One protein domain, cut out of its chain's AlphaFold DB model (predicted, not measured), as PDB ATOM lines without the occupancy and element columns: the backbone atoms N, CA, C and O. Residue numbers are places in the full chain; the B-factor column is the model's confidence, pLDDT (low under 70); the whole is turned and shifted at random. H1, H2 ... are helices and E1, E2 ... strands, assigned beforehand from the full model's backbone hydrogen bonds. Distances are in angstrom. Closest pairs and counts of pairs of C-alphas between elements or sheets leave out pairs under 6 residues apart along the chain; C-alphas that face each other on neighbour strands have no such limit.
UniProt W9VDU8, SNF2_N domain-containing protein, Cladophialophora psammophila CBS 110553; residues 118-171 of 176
ATOM      1  N   VAL A 118      -3.454   0.914  89.935       88.62
ATOM      2  CA  VAL A 118      -3.680  -0.231  90.833       88.62
ATOM      3  C   VAL A 118      -3.190   0.123  92.232       88.62
ATOM      4  O   VAL A 118      -2.120   0.712  92.384       88.62
ATOM      5  N   THR A 119      -3.988  -0.214  93.246       89.88
ATOM      6  CA  THR A 119      -3.632  -0.039  94.661       89.88
ATOM      7  C   THR A 119      -3.682  -1.391  95.360       89.88
ATOM      8  O   THR A 119      -4.687  -2.088  95.258       89.88
ATOM      9  N   CYS A 120      -2.613  -1.746  96.065       87.94
ATOM     10  CA  CYS A 120      -2.505  -2.970  96.852       87.94
ATOM     11  C   CYS A 120      -2.363  -2.586  98.328       87.94
ATOM     12  O   CYS A 120      -1.337  -2.032  98.722       87.94
ATOM     13  N   ASP A 121      -3.400  -2.846  99.119       87.00
ATOM     14  CA  ASP A 121      -3.523  -2.508 100.546       87.00
ATOM     15  C   ASP A 121      -2.722  -3.440 101.470       87.00
ATOM     16  O   ASP A 121      -2.279  -3.043 102.545       87.00
ATOM     17  N   GLU A 122      -2.478  -4.669 101.023       82.31
ATOM     18  CA  GLU A 122      -1.645  -5.651 101.703       82.31
ATOM     19  C   GLU A 122      -0.339  -5.883 100.945       82.31
ATOM     20  O   GLU A 122      -0.059  -6.979 100.452       82.31
ATOM     21  N   GLY A 123       0.504  -4.849 100.885       80.38
ATOM     22  CA  GLY A 123       1.765  -4.902 100.142       80.38
ATOM     23  C   GLY A 123       2.599  -6.142 100.460       80.38
ATOM     24  O   GLY A 123       3.130  -6.768  99.555       80.38
ATOM     25  N   HIS A 124       2.613  -6.603 101.713       80.38
ATOM     26  CA  HIS A 124       3.378  -7.778 102.133       80.38
ATOM     27  C   HIS A 124       3.050  -9.086 101.374       80.38
ATOM     28  O   HIS A 124       3.913  -9.964 101.305       80.38
ATOM     29  N   LYS A 125       1.863  -9.226 100.769       81.19
ATOM     30  CA  LYS A 125       1.525 -10.363  99.887       81.19
ATOM     31  C   LYS A 125       2.265 -10.331  98.551       81.19
ATOM     32  O   LYS A 125       2.372 -11.345  97.874       81.19
ATOM     33  N   LEU A 126       2.809  -9.173  98.208       78.56
ATOM     34  CA  LEU A 126       3.585  -8.902  97.013       78.56
ATOM     35  C   LEU A 126       5.091  -8.906  97.298       78.56
ATOM     36  O   LEU A 126       5.856  -8.531  96.430       78.56
ATOM     37  N   ASN A 127       5.569  -9.327  98.470       73.88
ATOM     38  CA  ASN A 127       7.005  -9.280  98.792       73.88
ATOM     39  C   ASN A 127       7.893 -10.085  97.819       73.88
ATOM     40  O   ASN A 127       9.032  -9.703  97.563       73.88
ATOM     41  N   TYR A 128       7.375 -11.193  97.287       75.12
ATOM     42  CA  TYR A 128       8.105 -12.084  96.390       75.12
ATOM     43  C   TYR A 128       7.646 -11.890  94.948       75.12
ATOM     44  O   TYR A 128       6.469 -12.063  94.636       75.12
ATOM     45  N   TYR A 129       8.603 -11.590  94.070       70.44
ATOM     46  CA  TYR A 129       8.375 -11.366  92.640       70.44
ATOM     47  C   TYR A 129       7.827 -12.602  91.902       70.44
ATOM     48  O   TYR A 129       7.205 -12.461  90.862       70.44
ATOM     49  N   ARG A 130       8.005 -13.808  92.465       76.62
ATOM     50  CA  ARG A 130       7.514 -15.079  91.894       76.62
ATOM     51  C   ARG A 130       6.121 -15.493  92.368       76.62
ATOM     52  O   ARG A 130       5.676 -16.595  92.075       76.62
ATOM     53  N   THR A 131       5.453 -14.674  93.176       79.38
ATOM     54  CA  THR A 131       4.089 -15.006  93.614       79.38
ATOM     55  C   THR A 131       3.104 -14.753  92.483       79.38
ATOM     56  O   THR A 131       3.235 -13.767  91.763       79.38
ATOM     57  N   THR A 132       2.077 -15.592  92.371       82.31
ATOM     58  CA  THR A 132       0.984 -15.424  91.396       82.31
ATOM     59  C   THR A 132       0.346 -14.037  91.484       82.31
ATOM     60  O   THR A 132       0.104 -13.399  90.468       82.31
ATOM     61  N   ASN A 133       0.179 -13.507  92.699       82.94
ATOM     62  CA  ASN A 133      -0.306 -12.143  92.923       82.94
ATOM     63  C   ASN A 133       0.639 -11.072  92.358       82.94
ATOM     64  O   ASN A 133       0.180 -10.043  91.873       82.94
ATOM     65  N   SER A 134       1.954 -11.288  92.449       78.44
ATOM     66  CA  SER A 134       2.943 -10.373  91.876       78.44
ATOM     67  C   SER A 134       2.851 -10.353  90.361       78.44
ATOM     68  O   SER A 134       2.782  -9.274  89.782       78.44
ATOM     69  N   ILE A 135       2.811 -11.537  89.755       83.69
ATOM     70  CA  ILE A 135       2.727 -11.713  88.306       83.69
ATOM     71  C   ILE A 135       1.435 -11.076  87.783       83.69
ATOM     72  O   ILE A 135       1.490 -10.220  86.909       83.69
ATOM     73  N   ALA A 136       0.297 -11.356  88.424       84.12
ATOM     74  CA  ALA A 136      -0.989 -10.774  88.051       84.12
ATOM     75  C   ALA A 136      -0.988  -9.235  88.093       84.12
ATOM     76  O   ALA A 136      -1.573  -8.596  87.228       84.12
ATOM     77  N   VAL A 137      -0.330  -8.611  89.079       83.81
ATOM     78  CA  VAL A 137      -0.220  -7.139  89.150       83.81
ATOM     79  C   VAL A 137       0.678  -6.578  88.041       83.81
ATOM     80  O   VAL A 137       0.469  -5.446  87.591       83.81
ATOM     81  N   ASP A 138       1.674  -7.341  87.599       83.44
ATOM     82  CA  ASP A 138       2.565  -6.939  86.515       83.44
ATOM     83  C   ASP A 138       1.901  -7.085  85.139       83.44
ATOM     84  O   ASP A 138       1.978  -6.145  84.346       83.44
ATOM     85  N   GLU A 139       1.114  -8.140  84.929       85.38
ATOM     86  CA  GLU A 139       0.298  -8.371  83.725       85.38
ATOM     87  C   GLU A 139      -0.817  -7.336  83.500       85.38
ATOM     88  O   GLU A 139      -1.381  -7.247  82.411       85.38
ATOM     89  N   LEU A 140      -1.161  -6.516  84.500       85.00
ATOM     90  CA  LEU A 140      -2.139  -5.437  84.314       85.00
ATOM     91  C   LEU A 140      -1.578  -4.246  83.516       85.00
ATOM     92  O   LEU A 140      -2.357  -3.391  83.091       85.00
ATOM     93  N   TYR A 141      -0.254  -4.152  83.333       84.69
ATOM     94  CA  TYR A 141       0.430  -3.074  82.594       84.69
ATOM     95  C   TYR A 141       0.007  -1.646  82.993       84.69
ATOM     96  O   TYR A 141      -0.037  -0.722  82.181       84.69
ATOM     97  N   THR A 142      -0.323  -1.430  84.269       84.94
ATOM     98  CA  THR A 142      -0.836  -0.126  84.715       84.94
ATOM     99  C   THR A 142       0.279   0.899  84.917       84.94
ATOM    100  O   THR A 142       1.275   0.573  85.574       84.94
ATOM    101  N   PRO A 143       0.089   2.169  84.511       83.56
ATOM    102  CA  PRO A 143       1.130   3.192  84.608       83.56
ATOM    103  C   PRO A 143       1.392   3.669  86.044       83.56
ATOM    104  O   PRO A 143       2.443   4.245  86.325       83.56
ATOM    105  N   LYS A 144       0.443   3.479  86.971       85.88
ATOM    106  CA  LYS A 144       0.581   3.885  88.378       85.88
ATOM    107  C   LYS A 144       0.247   2.718  89.304       85.88
ATOM    108  O   LYS A 144      -0.911   2.323  89.402       85.88
ATOM    109  N   LYS A 145       1.244   2.219  90.033       87.38
ATOM    110  CA  LYS A 145       1.091   1.161  91.044       87.38
ATOM    111  C   LYS A 145       1.328   1.752  92.432       87.38
ATOM    112  O   LYS A 145       2.353   2.388  92.661       87.38
ATOM    113  N   TRP A 146       0.373   1.601  93.341       88.88
ATOM    114  CA  TRP A 146       0.470   2.042  94.733       88.88
ATOM    115  C   TRP A 146       0.477   0.812  95.630       88.88
ATOM    116  O   TRP A 146      -0.469   0.033  95.623       88.88
ATOM    117  N   ILE A 147       1.545   0.631  96.397       86.69
ATOM    118  CA  ILE A 147       1.694  -0.511  97.295       86.69
ATOM    119  C   ILE A 147       1.745   0.037  98.711       86.69
ATOM    120  O   ILE A 147       2.638   0.814  99.044       86.69
ATOM    121  N   VAL A 148       0.773  -0.354  99.526       86.06
ATOM    122  CA  VAL A 148       0.637   0.070 100.915       86.06
ATOM    123  C   VAL A 148       1.049  -1.110 101.794       86.06
ATOM    124  O   VAL A 148       0.316  -2.087 101.914       86.06
ATOM    125  N   PRO A 149       2.260  -1.110 102.367       82.94
ATOM    126  CA  PRO A 149       2.638  -2.122 103.338       82.94
ATOM    127  C   PRO A 149       2.101  -1.749 104.727       82.94
ATOM    128  O   PRO A 149       2.242  -0.613 105.169       82.94
ATOM    129  N   ALA A 150       1.549  -2.726 105.452       81.44
ATOM    130  CA  ALA A 150       1.164  -2.546 106.856       81.44
ATOM    131  C   ALA A 150       2.382  -2.410 107.791       81.44
ATOM    132  O   ALA A 150       2.310  -1.748 108.822       81.44
ATOM    133  N   ASN A 151       3.513  -3.024 107.416       77.44
ATOM    134  CA  ASN A 151       4.712  -3.087 108.248       77.44
ATOM    135  C   ASN A 151       5.859  -2.279 107.629       77.44
ATOM    136  O   ASN A 151       6.091  -2.377 106.418       77.44
ATOM    137  N   PRO A 152       6.637  -1.547 108.444       71.56
ATOM    138  CA  PRO A 152       7.794  -0.812 107.957       71.56
ATOM    139  C   PRO A 152       8.885  -1.788 107.481       71.56
ATOM    140  O   PRO A 152       9.192  -2.788 108.131       71.56
ATOM    141  N   MET A 153       9.488  -1.507 106.323       69.88
ATOM    142  CA  MET A 153      10.410  -2.418 105.621       69.88
ATOM    143  C   MET A 153      11.863  -2.364 106.127       69.88
ATOM    144  O   MET A 153      12.799  -2.525 105.351       69.88
ATOM    145  N   VAL A 154      12.073  -2.134 107.425       68.62
ATOM    146  CA  VAL A 154      13.390  -1.762 107.983       68.62
ATOM    147  C   VAL A 154      14.417  -2.907 107.929       68.62
ATOM    148  O   VAL A 154      15.604  -2.642 107.824       68.62
ATOM    149  N   ASN A 155      13.977  -4.175 107.908       68.62
ATOM    150  CA  ASN A 155      14.862  -5.356 107.958       68.62
ATOM    151  C   ASN A 155      14.611  -6.398 106.851       68.62
ATOM    152  O   ASN A 155      14.982  -7.560 106.992       68.62
ATOM    153  N   ARG A 156      13.951  -6.029 105.747       71.38
ATOM    154  CA  ARG A 156      13.618  -6.979 104.668       71.38
ATOM    155  C   ARG A 156      14.153  -6.507 103.319       71.38
ATOM    156  O   ARG A 156      13.379  -6.227 102.410       71.38
ATOM    157  N   ILE A 157      15.481  -6.443 103.199       77.00
ATOM    158  CA  ILE A 157      16.197  -6.036 101.973       77.00
ATOM    159  C   ILE A 157      15.690  -6.777 100.715       77.00
ATOM    160  O   ILE A 157      15.424  -6.104  99.720       77.00
ATOM    161  N   PRO A 158      15.455  -8.109 100.732       75.81
ATOM    162  CA  PRO A 158      14.931  -8.815  99.557       75.81
ATOM    163  C   PRO A 158      13.531  -8.344  99.148       75.81
ATOM    164  O   PRO A 158      13.230  -8.222  97.964       75.81
ATOM    165  N   ASN A 159      12.686  -8.020 100.127       73.12
ATOM    166  CA  ASN A 159      11.336  -7.531  99.871       73.12
ATOM    167  C   ASN A 159      11.381  -6.116  99.293       73.12
ATOM    168  O   ASN A 159      10.684  -5.827  98.327       73.12
ATOM    169  N   LEU A 160      12.242  -5.254  99.845       77.88
ATOM    170  CA  LEU A 160      12.474  -3.905  99.332       77.88
ATOM    171  C   LEU A 160      12.933  -3.936  97.866       77.88
ATOM    172  O   LEU A 160      12.397  -3.192  97.048       77.88
ATOM    173  N   LEU A 161      13.864  -4.834  97.524       78.44
ATOM    174  CA  LEU A 161      14.298  -5.068  96.144       78.44
ATOM    175  C   LEU A 161      13.135  -5.522  95.250       78.44
ATOM    176  O   LEU A 161      12.978  -4.996  94.152       78.44
ATOM    177  N   GLY A 162      12.278  -6.426  95.735       76.00
ATOM    178  CA  GLY A 162      11.090  -6.886  95.007       76.00
ATOM    179  C   GLY A 162      10.067  -5.782  94.705       76.00
ATOM    180  O   GLY A 162       9.409  -5.825  93.661       76.00
ATOM    181  N   TYR A 163       9.943  -4.776  95.575       76.31
ATOM    182  CA  TYR A 163       9.122  -3.589  95.309       76.31
ATOM    183  C   TYR A 163       9.818  -2.596  94.382       76.31
ATOM    184  O   TYR A 163       9.196  -2.099  93.445       76.31
ATOM    185  N   LEU A 164      11.103  -2.314  94.616       77.62
ATOM    186  CA  LEU A 164      11.895  -1.399  93.789       77.62
ATOM    187  C   LEU A 164      11.941  -1.861  92.337       77.62
ATOM    188  O   LEU A 164      11.713  -1.052  91.442       77.62
ATOM    189  N   TYR A 165      12.159  -3.158  92.112       78.12
ATOM    190  CA  TYR A 165      12.122  -3.758  90.784       78.12
ATOM    191  C   TYR A 165      10.799  -3.463  90.068       78.12
ATOM    192  O   TYR A 165      10.804  -3.093  88.902       78.12
ATOM    193  N   ARG A 166       9.667  -3.505  90.776       72.75
ATOM    194  CA  ARG A 166       8.354  -3.199  90.194       72.75
ATOM    195  C   ARG A 166       8.111  -1.726  89.925       72.75
ATOM    196  O   ARG A 166       7.523  -1.401  88.903       72.75
ATOM    197  N   PHE A 167       8.559  -0.841  90.812       71.56
ATOM    198  CA  PHE A 167       8.435   0.604  90.602       71.56
ATOM    199  C   PHE A 167       9.357   1.116  89.488       71.56
ATOM    200  O   PHE A 167       8.998   2.044  88.761       71.56
ATOM    201  N   LEU A 168      10.548   0.528  89.353       67.06
ATOM    202  CA  LEU A 168      11.553   0.937  88.370       67.06
ATOM    203  C   LEU A 168      11.381   0.215  87.028       67.06
ATOM    204  O   LEU A 168      11.530   0.853  85.990       67.06
ATOM    205  N   GLY A 169      10.992  -1.063  87.032       62.28
ATOM    206  CA  GLY A 169      10.712  -1.851  85.827       62.28
ATOM    207  C   GLY A 169       9.545  -1.292  85.013       62.28
ATOM    208  O   GLY A 169       9.620  -1.239  83.792       62.28
ATOM    209  N   SER A 170       8.532  -0.715  85.671       56.03
ATOM    210  CA  SER A 170       7.415  -0.044  84.986       56.03
ATOM    211  C   SER A 170       7.796   1.209  84.180       56.03
ATOM    212  O   SER A 170       6.953   1.740  83.463       56.03
ATOM    213  N   LYS A 171       9.037   1.716  84.276       52.09
ATOM    214  CA  LYS A 171       9.511   2.826  83.426       52.09
ATOM    215  C   LYS A 171      10.088   2.375  82.082       52.09
ATOM    216  O   LYS A 171      10.283   3.235  81.226       52.09
TER     217      LYS A 171
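This is residues 118 to 171 of the 176 residues of the protein "SNF2_N domain-containing protein" of Cladophialophora psammophila CBS 110553 (UniProt W9VDU8). A small parallel ribbon of two strands, E1 and E2, the helix H2 and the longer helix H3 are set round a loose triangle, with their centres at its corners; H2 and H3 run the same way at a shallow tilt of 22 degrees, and few C-alphas come close between these three parts. H1, a single short turn, lies near the ribbon where E2 ends. The printed part has 54 residues, with three named helices and two named strands in the order E1, H1, H2, E2, H3; the class is mixed, helices and strands. The whole is compact, with a radius of gyration of the C-alphas of 10.4 A, and elongated, spanning 29 by 19 by 19 A.

E1, residues 118 to 120, begins with C-alpha 118 at (-3.680, -0.231, 90.833). E2, residues 144 to 147, is 10.0 A long. H1 is residues 123 to 126, and H2, residues 132 to 139, is 10.4 A long. H3, residues 157 to 169, is 17.6 A long and ends with C-alpha 169 at (10.712, -1.851, 85.827).

E1 and E2 are parallel at 6 degrees, with N 120 and O 146 2.8 A apart, within hydrogen-bond range. E1, H1, H2 and E2 form a strand-helix-strand unit, parallel neighbour strands with helices between, and its crossover is right-handed. H1 and H2 only just touch, with 3 pairs of C-alphas within 8 A, and only at the corner; the closest C-alphas are Leu 126 and Ser 134, 5.4 A. H2 and H3 are close but not clearly touching, the closest C-alphas being Asp 138 and Arg 166, 7.8 A, at a shallow tilt of 22 degrees, the same way. E1 and H3 are apart. Every O i to N i+4 pair is within hydrogen-bond range in H2, 8 of 9 in H3; H1 is too short for one.

The C-alphas farthest apart are those of Tyr 141 and Asn 155, 29.3 A. The printed part has no cut and no long link. Residues 153 to 155 and 168 to 171 have pLDDT under 70.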